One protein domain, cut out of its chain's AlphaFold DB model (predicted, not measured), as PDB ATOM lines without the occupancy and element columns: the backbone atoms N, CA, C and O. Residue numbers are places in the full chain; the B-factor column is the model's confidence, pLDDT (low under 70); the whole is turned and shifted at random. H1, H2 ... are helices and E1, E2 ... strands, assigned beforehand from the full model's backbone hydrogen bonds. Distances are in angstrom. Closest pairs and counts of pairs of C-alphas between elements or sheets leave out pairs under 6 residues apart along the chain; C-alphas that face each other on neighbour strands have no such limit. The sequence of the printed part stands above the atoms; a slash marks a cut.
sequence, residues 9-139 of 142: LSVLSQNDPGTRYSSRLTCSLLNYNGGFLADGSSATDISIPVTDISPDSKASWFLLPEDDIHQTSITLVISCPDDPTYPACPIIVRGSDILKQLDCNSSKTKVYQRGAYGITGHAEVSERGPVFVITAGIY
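This is residues 9 to 139 of the 142 residues of an uncharacterized protein of Oceanospirillum sp. D5 (UniProt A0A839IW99). Two twisted sheets are stacked face to face as a sandwich, a curled one of six strands and a smaller one of four, their strands running nearly along each other. One short helix, H1, lies across E9 and E10 of the larger sheet. The printed part has 131 residues and is mostly strand, in the order E1 to E7, H1, E8, E9, E10. The larger sheet, mixed, runs E3, E5, E1, E10, E9, E8; the other, antiparallel, runs E4, E2, E6, E7. The whole is compact, with a radius of gyration of the C-alphas of 14.3 A and spans of 42 by 30 by 25 A.

E1, residues 9 to 13, begins at C-alpha 9 (144.475, 184.696, 111.650). E2 is residues 26 to 33, 21.6 A long; E3 is 35 to 37 and E4 is 45 to 47. E5, residues 59 to 65, measures 19.5 A and E6, residues 73 to 79, 19.9 A. E7, residues 90 to 94, is followed directly by H1, residues 95 to 103, and then by E8, residues 110 to 113. E9, residues 115 to 126, measures 30.2 A. E10, residues 129 to 139, measures 29.7 A, bends by 52 degrees at residue 136 and ends at C-alpha 139 (145.631, 163.098, 114.143).

In the larger sheet E1 and E10 are parallel, with N 10 and O 132 2.8 A apart. E5 is staggered: residues 59 to 61 pair with E1 (N 61 and O 9, 2.8 A) and 63 to 65 with E3 (N 64 and O 36, 2.9 A). E8, E9 and E10 form a meander, each strand the antiparallel neighbour of the one before, with N 112 and O 119 2.8 A apart and N 124 and O 131 2.8 A. In the other sheet the neighbours are antiparallel, with backbone atoms within hydrogen-bond range across each pair: N 46 and O 27 at 3.0 A between E4 and E2, N 75 and O 31 at 2.8 A between E2 and E6, and N 93 and O 74 at 2.8 A in the hairpin E6 and E7. The facing parts of the sheets are 8.3 A centre to centre, their strands at 16 degrees. H1 is on the larger sheet at a height of 8.0 A, over E9 and, only just, E10; the closest C-alphas of H1 and E9 are Ile 98 and Ala 123, 5.7 A apart. In H1 every O i to N i+4 pair is within hydrogen-bond range.

The C-alphas of Gly 18 and Asp 67, the two farthest apart, are 43.9 A apart. The printed part has no cut. The links E1 to E2 and E4 to E5 are long. The mean pLDDT of the printed part is 85.9; residues 17 to 20, 22, 52 to 55 and 105 to 107 are under 70.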
ATOM      1  N   LEU A   9     144.915 186.088 111.622       94.75
ATOM      2  CA  LEU A   9     144.475 184.696 111.650       94.75
ATOM      3  C   LEU A   9     145.219 183.918 110.580       94.75
ATOM      4  O   LEU A   9     145.190 184.304 109.419       94.75
ATOM      5  N   SER A  10     145.879 182.833 110.963       93.81
ATOM      6  CA  SER A  10     146.539 181.922 110.034       93.81
ATOM      7  C   SER A  10     145.954 180.525 110.130       93.81
ATOM      8  O   SER A  10     145.663 180.055 111.225       93.81
ATOM      9  N   VAL A  11     145.810 179.857 108.994       93.00
ATOM     10  CA  VAL A  11     145.337 178.481 108.893       93.00
ATOM     11  C   VAL A  11     146.347 177.675 108.091       93.00
ATOM     12  O   VAL A  11     146.785 178.089 107.015       93.00
ATOM     13  N   LEU A  12     146.705 176.515 108.624       91.94
ATOM     14  CA  LEU A  12     147.611 175.562 108.002       91.94
ATOM     15  C   LEU A  12     147.134 174.134 108.255       91.94
ATOM     16  O   LEU A  12     146.355 173.882 109.181       91.94
ATOM     17  N   SER A  13     147.597 173.201 107.430       88.44
ATOM     18  CA  SER A  13     147.364 171.779 107.641       88.44
ATOM     19  C   SER A  13     148.666 171.075 107.979       88.44
ATOM     20  O   SER A  13     149.682 171.277 107.316       88.44
ATOM     21  N   GLN A  14     148.610 170.185 108.960       83.94
ATOM     22  CA  GLN A  14     149.631 169.163 109.168       83.94
ATOM     23  C   GLN A  14     149.209 167.884 108.450       83.94
ATOM     24  O   GLN A  14     148.020 167.686 108.199       83.94
ATOM     25  N   ASN A  15     150.174 167.054 108.054       75.44
ATOM     26  CA  ASN A  15     149.930 165.763 107.413       75.44
ATOM     27  C   ASN A  15     150.296 164.622 108.361       75.44
ATOM     28  O   ASN A  15     151.137 163.774 108.056       75.44
ATOM     29  N   ASP A  16     149.660 164.614 109.533       74.81
ATOM     30  CA  ASP A  16     149.955 163.625 110.560       74.81
ATOM     31  C   ASP A  16     149.671 162.201 110.051       74.81
ATOM     32  O   ASP A  16     148.600 161.960 109.465       74.81
ATOM     33  N   PRO A  17     150.573 161.232 110.316       66.62
ATOM     34  CA  PRO A  17     150.349 159.830 109.989       66.62
ATOM     35  C   PRO A  17     149.034 159.328 110.599       66.62
ATOM     36  O   PRO A  17     148.899 159.212 111.815       66.62
ATOM     37  N   GLY A  18     148.052 159.026 109.745       63.09
ATOM     38  CA  GLY A  18     146.704 158.612 110.157       63.09
ATOM     39  C   GLY A  18     145.585 159.543 109.686       63.09
ATOM     40  O   GLY A  18     144.421 159.143 109.707       63.09
ATOM     41  N   THR A  19     145.912 160.737 109.184       67.00
ATOM     42  CA  THR A  19     144.939 161.633 108.545       67.00
ATOM     43  C   THR A  19     144.935 161.439 107.027       67.00
ATOM     44  O   THR A  19     145.978 161.297 106.396       67.00
ATOM     45  N   ARG A  20     143.748 161.371 106.408       66.50
ATOM     46  CA  ARG A  20     143.595 161.148 104.949       66.50
ATOM     47  C   ARG A  20     143.341 162.434 104.150       66.50
ATOM     48  O   ARG A  20     143.097 162.364 102.947       66.50
ATOM     49  N   TYR A  21     143.348 163.589 104.817       70.19
ATOM     50  CA  TYR A  21     142.675 164.794 104.316       70.19
ATOM     51  C   TYR A  21     143.535 166.046 104.297       70.19
ATOM     52  O   TYR A  21     143.136 167.020 103.676       70.19
ATOM     53  N   SER A  22     144.696 166.018 104.942       69.31
ATOM     54  CA  SER A  22     145.587 167.162 105.155       69.31
ATOM     55  C   SER A  22     145.865 167.991 103.892       69.31
ATOM     56  O   SER A  22     145.737 169.210 103.902       69.31
ATOM     57  N   SER A  23     146.158 167.340 102.765       77.00
ATOM     58  CA  SER A  23     146.435 167.997 101.478       77.00
ATOM     59  C   SER A  23     145.202 168.416 100.679       77.00
ATOM     60  O   SER A  23     145.333 168.963  99.586       77.00
ATOM     61  N   ARG A  24     144.005 168.139 101.199       85.00
ATOM     62  CA  ARG A  24     142.719 168.317 100.510       85.00
ATOM     63  C   ARG A  24     141.797 169.281 101.245       85.00
ATOM     64  O   ARG A  24     140.651 169.453 100.838       85.00
ATOM     65  N   LEU A  25     142.271 169.876 102.337       89.56
ATOM     66  CA  LEU A  25     141.465 170.796 103.118       89.56
ATOM     67  C   LEU A  25     141.373 172.149 102.424       89.56
ATOM     68  O   LEU A  25     142.353 172.676 101.899       89.56
ATOM     69  N   THR A  26     140.191 172.734 102.484       91.62
ATOM     70  CA  THR A  26     139.921 174.107 102.075       91.62
ATOM     71  C   THR A  26     139.464 174.915 103.273       91.62
ATOM     72  O   THR A  26     138.824 174.387 104.183       91.62
ATOM     73  N   CYS A  27     139.790 176.201 103.264       93.44
ATOM     74  CA  CYS A  27     139.297 177.167 104.223       93.44
ATOM     75  C   CYS A  27     138.444 178.203 103.497       93.44
ATOM     76  O   CYS A  27     138.913 178.833 102.549       93.44
ATOM     77  N   SER A  28     137.223 178.388 103.992       94.31
ATOM     78  CA  SER A  28     136.291 179.415 103.538       94.31
ATOM     79  C   SER A  28     136.107 180.460 104.633       94.31
ATOM     80  O   SER A  28     135.619 180.150 105.723       94.31
ATOM     81  N   LEU A  29     136.488 181.703 104.361       95.12
ATOM     82  CA  LEU A  29     136.170 182.859 105.184       95.12
ATOM     83  C   LEU A  29     134.684 183.193 105.010       95.12
ATOM     84  O   LEU A  29     134.256 183.606 103.936       95.12
ATOM     85  N   LEU A  30     133.903 183.037 106.078       94.88
ATOM     86  CA  LEU A  30     132.461 183.277 106.041       94.88
ATOM     87  C   LEU A  30     132.107 184.734 106.325       94.88
ATOM     88  O   LEU A  30     131.225 185.294 105.680       94.88
ATOM     89  N   ASN A  31     132.736 185.323 107.343       95.62
ATOM     90  CA  ASN A  31     132.480 186.700 107.747       95.62
ATOM     91  C   ASN A  31     133.611 187.239 108.635       95.62
ATOM     92  O   ASN A  31     134.327 186.473 109.283       95.62
ATOM     93  N   TYR A  32     133.718 188.559 108.731       96.06
ATOM     94  CA  TYR A  32     134.543 189.266 109.704       96.06
ATOM     95  C   TYR A  32     133.790 190.493 110.232       96.06
ATOM     96  O   TYR A  32     132.886 191.005 109.579       96.06
ATOM     97  N   ASN A  33     134.127 190.949 111.437       96.62
ATOM     98  CA  ASN A  33     133.471 192.095 112.068       96.62
ATOM     99  C   ASN A  33     134.462 192.947 112.872       96.62
ATOM    100  O   ASN A  33     135.502 192.437 113.295       96.62
ATOM    101  N   GLY A  34     134.104 194.209 113.121       93.75
ATOM    102  CA  GLY A  34     134.882 195.149 113.941       93.75
ATOM    103  C   GLY A  34     136.110 195.740 113.238       93.75
ATOM    104  O   GLY A  34     137.034 196.197 113.907       93.75
ATOM    105  N   GLY A  35     136.156 195.683 111.906       94.06
ATOM    106  CA  GLY A  35     137.293 196.145 111.119       94.06
ATOM    107  C   GLY A  35     137.202 195.772 109.642       94.06
ATOM    108  O   GLY A  35     136.171 195.296 109.165       94.06
ATOM    109  N   PHE A  36     138.313 195.945 108.929       95.00
ATOM    110  CA  PHE A  36     138.446 195.625 107.508       95.00
ATOM    111  C   PHE A  36     139.673 194.750 107.238       95.00
ATOM    112  O   PHE A  36     140.690 194.840 107.929       95.00
ATOM    113  N   LEU A  37     139.580 193.880 106.231       95.12
ATOM    114  CA  LEU A  37     140.712 193.056 105.818       95.12
ATOM    115  C   LEU A  37     141.744 193.904 105.080       95.12
ATOM    116  O   LEU A  37     141.412 194.628 104.144       95.12
ATOM    117  N   ALA A  38     142.997 193.796 105.505       93.69
ATOM    118  CA  ALA A  38     144.117 194.451 104.857       93.69
ATOM    119  C   ALA A  38     144.526 193.721 103.574       93.69
ATOM    120  O   ALA A  38     144.374 192.495 103.456       93.69
ATOM    121  N   ASP A  39     145.149 194.473 102.669       89.94
ATOM    122  CA  ASP A  39     145.845 193.926 101.510       89.94
ATOM    123  C   ASP A  39     146.871 192.865 101.935       89.94
ATOM    124  O   ASP A  39     147.542 192.981 102.965       89.94
ATOM    125  N   GLY A  40     146.980 191.806 101.131       89.56
ATOM    126  CA  GLY A  40     147.785 190.624 101.449       89.56
ATOM    127  C   GLY A  40     147.040 189.546 102.244       89.56
ATOM    128  O   GLY A  40     147.598 188.472 102.457       89.56
ATOM    129  N   SER A  41     145.786 189.789 102.645       93.19
ATOM    130  CA  SER A  41     144.905 188.721 103.131       93.19
ATOM    131  C   SER A  41     144.633 187.690 102.030       93.19
ATOM    132  O   SER A  41     144.547 188.019 100.847       93.19
ATOM    133  N   SER A  42     144.489 186.431 102.427       94.12
ATOM    134  CA  SER A  42     144.156 185.321 101.536       94.12
ATOM    135  C   SER A  42     142.743 185.470 100.974       94.12
ATOM    136  O   SER A  42     141.890 186.145 101.559       94.12
ATOM    137  N   ALA A  43     142.493 184.813  99.839       90.75
ATOM    138  CA  ALA A  43     141.168 184.749  99.232       90.75
ATOM    139  C   ALA A  43     140.125 184.181 100.211       90.75
ATOM    140  O   ALA A  43     140.471 183.510 101.186       90.75
ATOM    141  N   THR A  44     138.843 184.446  99.942       89.44
ATOM    142  CA  THR A  44     137.747 183.920 100.767       89.44
ATOM    143  C   THR A  44     137.737 182.404 100.775       89.44
ATOM    144  O   THR A  44     137.571 181.827 101.836       89.44
ATOM    145  N   ASP A  45     137.985 181.772  99.631       91.12
ATOM    146  CA  ASP A  45     138.023 180.323  99.473       91.12
ATOM    147  C   ASP A  45     139.405 179.909  98.977       91.12
ATOM    148  O   ASP A  45     139.839 180.304  97.892       91.12
ATOM    149  N   ILE A  46     140.125 179.143  99.795       91.44
ATOM    150  CA  ILE A  46     141.514 178.777  99.514       91.44
ATOM    151  C   ILE A  46     141.826 177.358  99.984       91.44
ATOM    152  O   ILE A  46     141.366 176.916 101.038       91.44
ATOM    153  N   SER A  47     142.641 176.638  99.215       89.88
ATOM    154  CA  SER A  47     143.233 175.378  99.670       89.88
ATOM    155  C   SER A  47     144.220 175.645 100.802       89.88
ATOM    156  O   SER A  47     145.096 176.501 100.685       89.88
ATOM    157  N   ILE A  48     144.088 174.907 101.900       88.50
ATOM    158  CA  ILE A  48     144.967 175.051 103.054       88.50
ATOM    159  C   ILE A  48     146.317 174.411 102.707       88.50
ATOM    160  O   ILE A  48     146.357 173.235 102.334       88.50
ATOM    161  N   PRO A  49     147.435 175.145 102.818       82.00
ATOM    162  CA  PRO A  49     148.749 174.579 102.559       82.00
ATOM    163  C   PRO A  49     149.136 173.557 103.633       82.00
ATOM    164  O   PRO A  49     148.816 173.709 104.814       82.00
ATOM    165  N   VAL A  50     149.859 172.520 103.206       82.19
ATOM    166  CA  VAL A  50     150.426 171.501 104.096       82.19
ATOM    167  C   VAL A  50     151.831 171.919 104.509       82.19
ATOM    168  O   VAL A  50     152.708 172.069 103.653       82.19
ATOM    169  N   THR A  51     152.067 172.061 105.812       72.00
ATOM    170  CA  THR A  51     153.344 172.565 106.347       72.00
ATOM    171  C   THR A  51     154.537 171.681 106.020       72.00
ATOM    172  O   THR A  51     155.626 172.192 105.797       72.00
ATOM    173  N   ASP A  52     154.349 170.365 105.911       67.75
ATOM    174  CA  ASP A  52     155.445 169.437 105.586       67.75
ATOM    175  C   ASP A  52     155.972 169.626 104.155       67.75
ATOM    176  O   ASP A  52     157.090 169.229 103.835       67.75
ATOM    177  N   ILE A  53     155.159 170.234 103.284       62.53
ATOM    178  CA  ILE A  53     155.497 170.522 101.885       62.53
ATOM    179  C   ILE A  53     156.020 171.955 101.749       62.53
ATOM    180  O   ILE A  53     156.924 172.220 100.958       62.53
ATOM    181  N   SER A  54     155.451 172.889 102.510       68.44
ATOM    182  CA  SER A  54     155.853 174.290 102.501       68.44
ATOM    183  C   SER A  54     155.755 174.863 103.919       68.44
ATOM    184  O   SER A  54     154.681 175.316 104.320       68.44
ATOM    185  N   PRO A  55     156.858 174.829 104.691       65.00
ATOM    186  CA  PRO A  55     156.839 175.091 106.134       65.00
ATOM    187  C   PRO A  55     156.429 176.520 106.499       65.00
ATOM    188  O   PRO A  55     155.885 176.737 107.578       65.00
ATOM    189  N   ASP A  56     156.612 177.469 105.579       70.44
ATOM    190  CA  ASP A  56     156.219 178.867 105.768       70.44
ATOM    191  C   ASP A  56     154.852 179.204 105.148       70.44
ATOM    192  O   ASP A  56     154.344 180.315 105.323       70.44
ATOM    193  N   SER A  57     154.241 178.271 104.408       77.56
ATOM    194  CA  SER A  57     152.985 178.529 103.710       77.56
ATOM    195  C   SER A  57     151.796 178.345 104.638       77.56
ATOM    196  O   SER A  57     151.604 177.302 105.262       77.56
ATOM    197  N   LYS A  58     150.974 179.387 104.703       86.12
ATOM    198  CA  LYS A  58     149.749 179.461 105.493       86.12
ATOM    199  C   LYS A  58     148.745 180.350 104.775       86.12
ATOM    200  O   LYS A  58     149.126 181.334 104.143       86.12
ATOM    201  N   ALA A  59     147.466 180.014 104.890       91.62
ATOM    202  CA  ALA A  59     146.409 180.954 104.549       91.62
ATOM    203  C   ALA A  59     146.312 181.967 105.693       91.62
ATOM    204  O   ALA A  59     146.173 181.565 106.845       91.62
ATOM    205  N   SER A  60     146.419 183.260 105.403       93.56
ATOM    206  CA  SER A  60     146.420 184.312 106.423       93.56
ATOM    207  C   SER A  60     145.439 185.426 106.101       93.56
ATOM    208  O   SER A  60     145.366 185.878 104.964       93.56
ATOM    209  N   TRP A  61     144.746 185.915 107.124       95.81
ATOM    210  CA  TRP A  61     143.897 187.102 107.070       95.81
ATOM    211  C   TRP A  61     144.372 188.114 108.102       95.81
ATOM    212  O   TRP A  61     144.671 187.760 109.245       95.81
ATOM    213  N   PHE A  62     144.430 189.373 107.683       94.88
ATOM    214  CA  PHE A  62     144.920 190.485 108.488       94.88
ATOM    215  C   PHE A  62     143.770 191.461 108.700       94.88
ATOM    216  O   PHE A  62     143.435 192.233 107.805       94.88
ATOM    217  N   LEU A  63     143.132 191.403 109.864       95.44
ATOM    218  CA  LEU A  63     142.003 192.264 110.193       95.44
ATOM    219  C   LEU A  63     142.509 193.508 110.924       95.44
ATOM    220  O   LEU A  63     143.040 193.421 112.035       95.44
ATOM    221  N   LEU A  64     142.349 194.659 110.275       94.44
ATOM    222  CA  LEU A  64     142.629 195.972 110.840       94.44
ATOM    223  C   LEU A  64     141.400 196.424 111.637       94.44
ATOM    224  O   LEU A  64     140.343 196.605 111.025       94.44
ATOM    225  N   PRO A  65     141.498 196.572 112.973       93.38
ATOM    226  CA  PRO A  65     140.384 197.048 113.783       93.38
ATOM    227  C   PRO A  65     139.983 198.462 113.365       93.38
ATOM    228  O   PRO A  65     140.851 199.297 113.107       93.38
ATOM    229  N   GLU A  66     138.678 198.728 113.321       92.44
ATOM    230  CA  GLU A  66     138.163 200.086 113.101       92.44
ATOM    231  C   GLU A  66     138.404 200.961 114.340       92.44
ATOM    232  O   GLU A  66     139.009 202.024 114.230       92.44
ATOM    233  N   ASP A  67     138.030 200.444 115.515       89.81
ATOM    234  CA  ASP A  67     138.180 201.130 116.804       89.81
ATOM    235  C   ASP A  67     139.037 200.324 117.789       89.81
ATOM    236  O   ASP A  67     140.082 200.782 118.256       89.81
ATOM    237  N   ASP A  68     138.594 199.106 118.119       90.31
ATOM    238  CA  ASP A  68     139.178 198.284 119.178       90.31
ATOM    239  C   ASP A  68     139.299 196.820 118.741       90.31
ATOM    240  O   ASP A  68     138.333 196.173 118.326       90.31
ATOM    241  N   ILE A  69     140.498 196.266 118.905       90.94
ATOM    242  CA  ILE A  69     140.796 194.865 118.633       90.94
ATOM    243  C   ILE A  69     139.944 193.902 119.476       90.94
ATOM    244  O   ILE A  69     139.637 192.804 119.010       90.94
ATOM    245  N   HIS A  70     139.472 194.298 120.663       92.44
ATOM    246  CA  HIS A  70     138.559 193.479 121.468       92.44
ATOM    247  C   HIS A  70     137.201 193.244 120.785       92.44
ATOM    248  O   HIS A  70     136.548 192.242 121.079       92.44
ATOM    249  N   GLN A  71     136.794 194.118 119.859       93.12
ATOM    250  CA  GLN A  71     135.537 194.011 119.105       93.12
ATOM    251  C   GLN A  71     135.686 193.232 117.791       93.12
ATOM    252  O   GLN A  71     134.701 192.975 117.096       93.12
ATOM    253  N   THR A  72     136.910 192.834 117.441       95.00
ATOM    254  CA  THR A  72     137.174 192.140 116.180       95.00
ATOM    255  C   THR A  72     136.815 190.662 116.241       95.00
ATOM    256  O   THR A  72     137.013 189.977 117.253       95.00
ATOM    257  N   SER A  73     136.316 190.134 115.124       95.75
ATOM    258  CA  SER A  73     136.155 188.691 114.959       95.75
ATOM    259  C   SER A  73     136.290 188.253 113.509       95.75
ATOM    260  O   SER A  73     135.952 188.998 112.593       95.75
ATOM    261  N   ILE A  74     136.761 187.024 113.321       96.56
ATOM    262  CA  ILE A  74     136.843 186.343 112.033       96.56
ATOM    263  C   ILE A  74     136.146 184.990 112.173       96.56
ATOM    264  O   ILE A  74     136.393 184.250 113.128       96.56
ATOM    265  N   THR A  75     135.261 184.675 111.230       96.31
ATOM    266  CA  THR A  75     134.556 183.393 111.153       96.31
ATOM    267  C   THR A  75     134.954 182.670 109.879       96.31
ATOM    268  O   THR A  75     134.801 183.213 108.787       96.31
ATOM    269  N   LEU A  76     135.414 181.430 110.016       95.25
ATOM    270  CA  LEU A  76     135.783 180.576 108.891       95.25
ATOM    271  C   LEU A  76     135.237 179.161 109.045       95.25
ATOM    272  O   LEU A  76     134.821 178.760 110.130       95.25
ATOM    273  N   VAL A  77     135.260 178.399 107.962       94.62
ATOM    274  CA  VAL A  77     134.976 176.963 107.942       94.62
ATOM    275  C   VAL A  77     136.137 176.252 107.274       94.62
ATOM    276  O   VAL A  77     136.624 176.691 106.236       94.62
ATOM    277  N   ILE A  78     136.553 175.139 107.873       91.94
ATOM    278  CA  ILE A  78     137.490 174.197 107.266       91.94
ATOM    279  C   ILE A  78     136.682 172.996 106.792       91.94
ATOM    280  O   ILE A  78     135.854 172.471 107.536       91.94
ATOM    281  N   SER A  79     136.902 172.582 105.553       91.50
ATOM    282  CA  SER A  79     136.175 171.488 104.912       91.50
ATOM    283  C   SER A  79     137.099 170.678 104.004       91.50
ATOM    284  O   SER A  79     138.219 171.088 103.710       91.50
ATOM    285  N   CYS A  80     136.629 169.512 103.562       89.19
ATOM    286  CA  CYS A  80     137.272 168.714 102.522       89.19
ATOM    287  C   CYS A  80     136.288 168.613 101.347       89.19
ATOM    288  O   CYS A  80     135.315 167.867 101.460       89.19
ATOM    289  N   PRO A  81     136.490 169.342 100.231       85.81
ATOM    290  CA  PRO A  81     135.545 169.360  99.108       85.81
ATOM    291  C   PRO A  81     135.251 167.969  98.545       85.81
ATOM    292  O   PRO A  81     134.145 167.692  98.089       85.81
ATOM    293  N   ASP A  82     136.240 167.081  98.626       84.69
ATOM    294  CA  ASP A  82     136.150 165.730  98.091       84.69
ATOM    295  C   ASP A  82     135.658 164.682  99.106       84.69
ATOM    296  O   ASP A  82     135.570 163.500  98.765       84.69
ATOM    297  N   ASP A  83     135.413 165.071 100.361       82.94
ATOM    298  CA  ASP A  83     134.867 164.171 101.378       82.94
ATOM    299  C   ASP A  83     133.769 164.868 102.201       82.94
ATOM    300  O   ASP A  83     134.074 165.605 103.144       82.94
ATOM    301  N   PRO A  84     132.485 164.592 101.907       79.81
ATOM    302  CA  PRO A  84     131.361 165.190 102.623       79.81
ATOM    303  C   PRO A  84     131.244 164.715 104.080       79.81
ATOM    304  O   PRO A  84     130.447 165.269 104.833       79.81
ATOM    305  N   THR A  85     131.997 163.689 104.494       82.12
ATOM    306  CA  THR A  85     132.035 163.226 105.890       82.12
ATOM    307  C   THR A  85     132.959 164.069 106.767       82.12
ATOM    308  O   THR A  85     132.865 163.993 107.995       82.12
ATOM    309  N   TYR A  86     133.820 164.899 106.165       83.19
ATOM    310  CA  TYR A  86     134.665 165.823 106.910       83.19
ATOM    311  C   TYR A  86     133.797 166.894 107.600       83.19
ATOM    312  O   TYR A  86     132.995 167.554 106.935       83.19
ATOM    313  N   PRO A  87     133.945 167.108 108.919       79.94
ATOM    314  CA  PRO A  87     133.111 168.054 109.651       79.94
ATOM    315  C   PRO A  87     133.371 169.494 109.193       79.94
ATOM    316  O   PRO A  87     134.471 170.015 109.352       79.94
ATOM    317  N   ALA A  88     132.336 170.153 108.670       84.81
ATOM    318  CA  ALA A  88     132.366 171.556 108.262       84.81
ATOM    319  C   ALA A  88     131.699 172.438 109.334       84.81
ATOM    320  O   ALA A  88     130.559 172.880 109.191       84.81
ATOM    321  N   CYS A  89     132.403 172.658 110.445       84.50
ATOM    322  CA  CYS A  89     131.909 173.461 111.565       84.50
ATOM    323  C   CYS A  89     132.480 174.889 111.516       84.50
ATOM    324  O   CYS A  89     133.695 175.041 111.373       84.50
ATOM    325  N   PRO A  90     131.653 175.940 111.692       91.69
ATOM    326  CA  PRO A  90     132.149 177.309 111.797       91.69
ATOM    327  C   PRO A  90     133.074 177.504 113.003       91.69
ATOM    328  O   PRO A  90     132.713 177.209 114.145       91.69
ATOM    329  N   ILE A  91     134.257 178.054 112.748       92.94
ATOM    330  CA  ILE A  91     135.242 178.452 113.747       92.94
ATOM    331  C   ILE A  91     135.220 179.971 113.853       92.94
ATOM    332  O   ILE A  91     135.521 180.677 112.893       92.94
ATOM    333  N   ILE A  92     134.874 180.466 115.042       94.50
ATOM    334  CA  ILE A  92     134.865 181.896 115.355       94.50
ATOM    335  C   ILE A  92     136.098 182.218 116.196       94.50
ATOM    336  O   ILE A  92     136.281 181.678 117.294       94.50
ATOM    337  N   VAL A  93     136.913 183.132 115.685       93.62
ATOM    338  CA  VAL A  93     138.105 183.671 116.331       93.62
ATOM    339  C   VAL A  93     137.816 185.118 116.715       93.62
ATOM    340  O   VAL A  93     137.542 185.939 115.846       93.62
ATOM    341  N   ARG A  94     137.842 185.433 118.013       94.25
ATOM    342  CA  ARG A  94     137.593 186.788 118.532       94.25
ATOM    343  C   ARG A  94     138.877 187.393 119.073       94.25
ATOM    344  O   ARG A  94     139.594 186.716 119.808       94.25
ATOM    345  N   GLY A  95     139.116 188.672 118.791       91.81
ATOM    346  CA  GLY A  95     140.262 189.396 119.342       91.81
ATOM    347  C   GLY A  95     140.275 189.373 120.873       91.81
ATOM    348  O   GLY A  95     141.305 189.078 121.474       91.81
ATOM    349  N   SER A  96     139.112 189.541 121.513       92.06
ATOM    350  CA  SER A  96     138.964 189.441 122.973       92.06
ATOM    351  C   SER A  96     139.411 188.093 123.549       92.06
ATOM    352  O   SER A  96     140.037 188.053 124.608       92.06
ATOM    353  N   ASP A  97     139.091 186.991 122.864       90.19
ATOM    354  CA  ASP A  97     139.410 185.637 123.324       90.19
ATOM    355  C   ASP A  97     140.922 185.390 123.238       90.19
ATOM    356  O   ASP A  97     141.507 184.798 124.145       90.19
ATOM    357  N   ILE A  98     141.551 185.893 122.171       88.81
ATOM    358  CA  ILE A  98     142.995 185.789 121.949       88.81
ATOM    359  C   ILE A  98     143.755 186.597 122.996       88.81
ATOM    360  O   ILE A  98     144.647 186.061 123.645       88.81
ATOM    361  N   LEU A  99     143.377 187.859 123.203       89.00
ATOM    362  CA  LEU A  99     144.032 188.726 124.183       89.00
ATOM    363  C   LEU A  99     143.937 188.140 125.589       89.00
ATOM    364  O   LEU A  99     144.950 187.991 126.262       89.00
ATOM    365  N   LYS A 100     142.755 187.652 125.979       87.06
ATOM    366  CA  LYS A 100     142.579 186.964 127.260       87.06
ATOM    367  C   LYS A 100     143.485 185.735 127.397       87.06
ATOM    368  O   LYS A 100     143.995 185.468 128.485       87.06
ATOM    369  N   GLN A 101     143.664 184.963 126.324       84.06
ATOM    370  CA  GLN A 101     144.539 183.790 126.326       84.06
ATOM    371  C   GLN A 101     146.014 184.176 126.506       84.06
ATOM    372  O   GLN A 101     146.722 183.509 127.269       84.06
ATOM    373  N   LEU A 102     146.445 185.252 125.844       84.69
ATOM    374  CA  LEU A 102     147.795 185.805 125.944       84.69
ATOM    375  C   LEU A 102     148.071 186.382 127.340       84.69
ATOM    376  O   LEU A 102     149.093 186.055 127.938       84.69
ATOM    377  N   ASP A 103     147.128 187.141 127.905       83.31
ATOM    378  CA  ASP A 103     147.244 187.749 129.239       83.31
ATOM    379  C   ASP A 103     147.369 186.705 130.351       83.31
ATOM    380  O   ASP A 103     148.103 186.880 131.323       83.31
ATOM    381  N   CYS A 104     146.673 185.575 130.207       75.50
ATOM    382  CA  CYS A 104     146.747 184.477 131.169       75.50
ATOM    383  C   CYS A 104     148.074 183.697 131.094       75.50
ATOM    384  O   CYS A 104     148.229 182.717 131.826       75.50
ATOM    385  N   ASN A 105     148.982 184.067 130.177       65.31
ATOM    386  CA  ASN A 105     150.210 183.349 129.824       65.31
ATOM    387  C   ASN A 105     149.980 181.837 129.655       65.31
ATOM    388  O   ASN A 105     150.819 180.990 129.968       65.31
ATOM    389  N   SER A 106     148.768 181.488 129.222       61.56
ATOM    390  CA  SER A 106     148.330 180.114 129.110       61.56
ATOM    391  C   SER A 106     148.473 179.746 127.645       61.56
ATOM    392  O   SER A 106     147.658 180.155 126.818       61.56
ATOM    393  N   SER A 107     149.504 178.965 127.317       60.00
ATOM    394  CA  SER A 107     149.688 178.354 125.990       60.00
ATOM    395  C   SER A 107     148.632 177.262 125.733       60.00
ATOM    396  O   SER A 107     148.920 176.127 125.366       60.00
ATOM    397  N   LYS A 108     147.365 177.551 126.047       71.25
ATOM    398  CA  LYS A 108     146.270 176.597 125.951       71.25
ATOM    399  C   LYS A 108     145.854 176.487 124.498       71.25
ATOM    400  O   LYS A 108     145.107 177.315 123.986       71.25
ATOM    401  N   THR A 109     146.305 175.427 123.849       81.38
ATOM    402  CA  THR A 109     145.752 174.992 122.571       81.38
ATOM    403  C   THR A 109     144.244 174.779 122.718       81.38
ATOM    404  O   THR A 109     143.780 173.948 123.502       81.38
ATOM    405  N   LYS A 110     143.459 175.550 121.970       82.88
ATOM    406  CA  LYS A 110     142.017 175.377 121.838       82.88
ATOM    407  C   LYS A 110     141.755 174.246 120.852       82.88
ATOM    408  O   LYS A 110     142.313 174.229 119.761       82.88
ATOM    409  N   VAL A 111     140.909 173.297 121.234       83.31
ATOM    410  CA  VAL A 111     140.540 172.162 120.379       83.31
ATOM    411  C   VAL A 111     139.156 172.429 119.799       83.31
ATOM    412  O   VAL A 111     138.192 172.539 120.553       83.31
ATOM    413  N   TYR A 112     139.070 172.546 118.476       82.06
ATOM    414  CA  TYR A 112     137.817 172.742 117.745       82.06
ATOM    415  C   TYR A 112     137.217 171.412 117.287       82.06
ATOM    416  O   TYR A 112     136.002 171.250 117.315       82.06
ATOM    417  N   GLN A 113     138.068 170.446 116.932       81.50
ATOM    418  CA  GLN A 113     137.662 169.100 116.539       81.50
ATOM    419  C   GLN A 113     138.687 168.072 117.044       81.50
ATOM    420  O   GLN A 113     139.893 168.316 117.008       81.50
ATOM    421  N   ARG A 114     138.203 166.922 117.535       82.31
ATOM    422  CA  ARG A 114     139.011 165.779 118.012       82.31
ATOM    423  C   ARG A 114     138.921 164.601 117.031       82.31
ATOM    424  O   ARG A 114     138.012 164.555 116.199       82.31
ATOM    425  N   GLY A 115     139.818 163.626 117.176       75.69
ATOM    426  CA  GLY A 115     139.818 162.379 116.408       75.69
ATOM    427  C   GLY A 115     140.564 162.486 115.077       75.69
ATOM    428  O   GLY A 115     141.546 163.216 114.959       75.69
ATOM    429  N   ALA A 116     140.085 161.749 114.071       71.38
ATOM    430  CA  ALA A 116     140.713 161.653 112.748       71.38
ATOM    431  C   ALA A 116     140.642 162.948 111.908       71.38
ATOM    432  O   ALA A 116     141.322 163.059 110.890       71.38
ATOM    433  N   TYR A 117     139.830 163.916 112.341       81.38
ATOM    434  CA  TYR A 117     139.643 165.227 111.711       81.38
ATOM    435  C   TYR A 117     140.093 166.346 112.651       81.38
ATOM    436  O   TYR A 117     139.391 167.338 112.817       81.38
ATOM    437  N   GLY A 118     141.197 166.149 113.370       85.56
ATOM    438  CA  GLY A 118     141.603 167.077 114.410       85.56
ATOM    439  C   GLY A 118     141.803 168.497 113.872       85.56
ATOM    440  O   GLY A 118     142.415 168.705 112.822       85.56
ATOM    441  N   ILE A 119     141.268 169.468 114.612       88.38
ATOM    442  CA  ILE A 119     141.463 170.897 114.370       88.38
ATOM    443  C   ILE A 119     141.744 171.550 115.712       88.38
ATOM    444  O   ILE A 119     140.943 171.461 116.652       88.38
ATOM    445  N   THR A 120     142.876 172.228 115.804       90.50
ATOM    446  CA  THR A 120     143.283 172.992 116.978       90.50
ATOM    447  C   THR A 120     143.613 174.418 116.592       90.50
ATOM    448  O   THR A 120     143.784 174.739 115.423       90.50
ATOM    449  N   GLY A 121     143.692 175.298 117.580       90.50
ATOM    450  CA  GLY A 121     144.326 176.584 117.384       90.50
ATOM    451  C   GLY A 121     144.912 177.144 118.660       90.50
ATOM    452  O   GLY A 121     144.548 176.740 119.765       90.50
ATOM    453  N   HIS A 122     145.833 178.078 118.513       90.44
ATOM    454  CA  HIS A 122     146.529 178.695 119.628       90.44
ATOM    455  C   HIS A 122     146.827 180.160 119.335       90.44
ATOM    456  O   HIS A 122     146.915 180.589 118.184       90.44
ATOM    457  N   ALA A 123     146.925 180.928 120.414       90.88
ATOM    458  CA  ALA A 123     147.254 182.340 120.384       90.88
ATOM    459  C   ALA A 123     148.765 182.555 120.512       90.88
ATOM    460  O   ALA A 123     149.415 181.907 121.331       90.88
ATOM    461  N   GLU A 124     149.288 183.517 119.760       88.00
ATOM    462  CA  GLU A 124     150.674 183.984 119.794       88.00
ATOM    463  C   GLU A 124     150.713 185.520 119.716       88.00
ATOM    464  O   GLU A 124     149.750 186.165 119.294       88.00
ATOM    465  N   VAL A 125     151.832 186.125 120.119       84.69
ATOM    466  CA  VAL A 125     152.087 187.564 119.941       84.69
ATOM    467  C   VAL A 125     153.101 187.745 118.823       84.69
ATOM    468  O   VAL A 125     154.151 187.107 118.832       84.69
ATOM    469  N   SER A 126     152.813 188.653 117.892       82.50
ATOM    470  CA  SER A 126     153.778 189.137 116.903       82.50
ATOM    471  C   SER A 126     154.075 190.620 117.107       82.50
ATOM    472  O   SER A 126     153.337 191.324 117.797       82.50
ATOM    473  N   GLU A 127     155.102 191.126 116.424       80.00
ATOM    474  CA  GLU A 127     155.442 192.557 116.405       80.00
ATOM    475  C   GLU A 127     154.286 193.457 115.931       80.00
ATOM    476  O   GLU A 127     154.267 194.647 116.232       80.00
ATOM    477  N   ARG A 128     153.312 192.901 115.194       81.12
ATOM    478  CA  ARG A 128     152.174 193.645 114.627       81.12
ATOM    479  C   ARG A 128     150.876 193.484 115.422       81.12
ATOM    480  O   ARG A 128     149.880 194.098 115.052       81.12
ATOM    481  N   GLY A 129     150.870 192.686 116.491       85.12
ATOM    482  CA  GLY A 129     149.676 192.395 117.286       85.12
ATOM    483  C   GLY A 129     149.428 190.897 117.503       85.12
ATOM    484  O   GLY A 129     150.311 190.071 117.228       85.12
ATOM    485  N   PRO A 130     148.246 190.534 118.033       88.56
ATOM    486  CA  PRO A 130     147.898 189.153 118.327       88.56
ATOM    487  C   PRO A 130     147.739 188.331 117.045       88.56
ATOM    488  O   PRO A 130     147.116 188.749 116.066       88.56
ATOM    489  N   VAL A 131     148.277 187.120 117.093       90.25
ATOM    490  CA  VAL A 131     148.166 186.113 116.044       90.25
ATOM    491  C   VAL A 131     147.388 184.936 116.604       90.25
ATOM    492  O   VAL A 131     147.614 184.498 117.728       90.25
ATOM    493  N   PHE A 132     146.471 184.403 115.813       92.19
ATOM    494  CA  PHE A 132     145.847 183.123 116.087       92.19
ATOM    495  C   PHE A 132     146.171 182.170 114.951       92.19
ATOM    496  O   PHE A 132     145.977 182.501 113.780       92.19
ATOM    497  N   VAL A 133     146.684 180.998 115.292       92.12
ATOM    498  CA  VAL A 133     147.037 179.960 114.327       92.12
ATOM    499  C   VAL A 133     146.062 178.812 114.506       92.12
ATOM    500  O   VAL A 133     145.852 178.352 115.622       92.12
ATOM    501  N   ILE A 134     145.445 178.371 113.416       92.38
ATOM    502  CA  ILE A 134     144.616 177.172 113.355       92.38
ATOM    503  C   ILE A 134     145.381 176.112 112.576       92.38
ATOM    504  O   ILE A 134     145.792 176.337 111.436       92.38
ATOM    505  N   THR A 135     145.509 174.944 113.186       90.56
ATOM    506  CA  THR A 135     146.141 173.769 112.601       90.56
ATOM    507  C   THR A 135     145.070 172.712 112.385       90.56
ATOM    508  O   THR A 135     144.426 172.252 113.332       90.56
ATOM    509  N   ALA A 136     144.862 172.339 111.129       88.56
ATOM    510  CA  ALA A 136     143.956 171.274 110.726       88.56
ATOM    511  C   ALA A 136     144.729 170.041 110.244       88.56
ATOM    512  O   ALA A 136     145.950 170.074 110.101       88.56
ATOM    513  N   GLY A 137     144.014 168.942 110.002       82.19
ATOM    514  CA  GLY A 137     144.634 167.715 109.490       82.19
ATOM    515  C   GLY A 137     145.548 167.028 110.507       82.19
ATOM    516  O   GLY A 137     146.394 166.229 110.122       82.19
ATOM    517  N   ILE A 138     145.369 167.314 111.799       82.25
ATOM    518  CA  ILE A 138     146.108 166.630 112.860       82.25
ATOM    519  C   ILE A 138     145.395 165.345 113.263       82.25
ATOM    520  O   ILE A 138     144.161 165.298 113.361       82.25
ATOM    521  N   TYR A 139     146.171 164.300 113.533       75.50
ATOM    522  CA  TYR A 139     145.631 163.098 114.143       75.50
ATOM    523  C   TYR A 139     145.627 163.317 115.652       75.50
ATOM    524  O   TYR A 139     146.663 163.261 116.306       75.50
TER     525      TYR A 139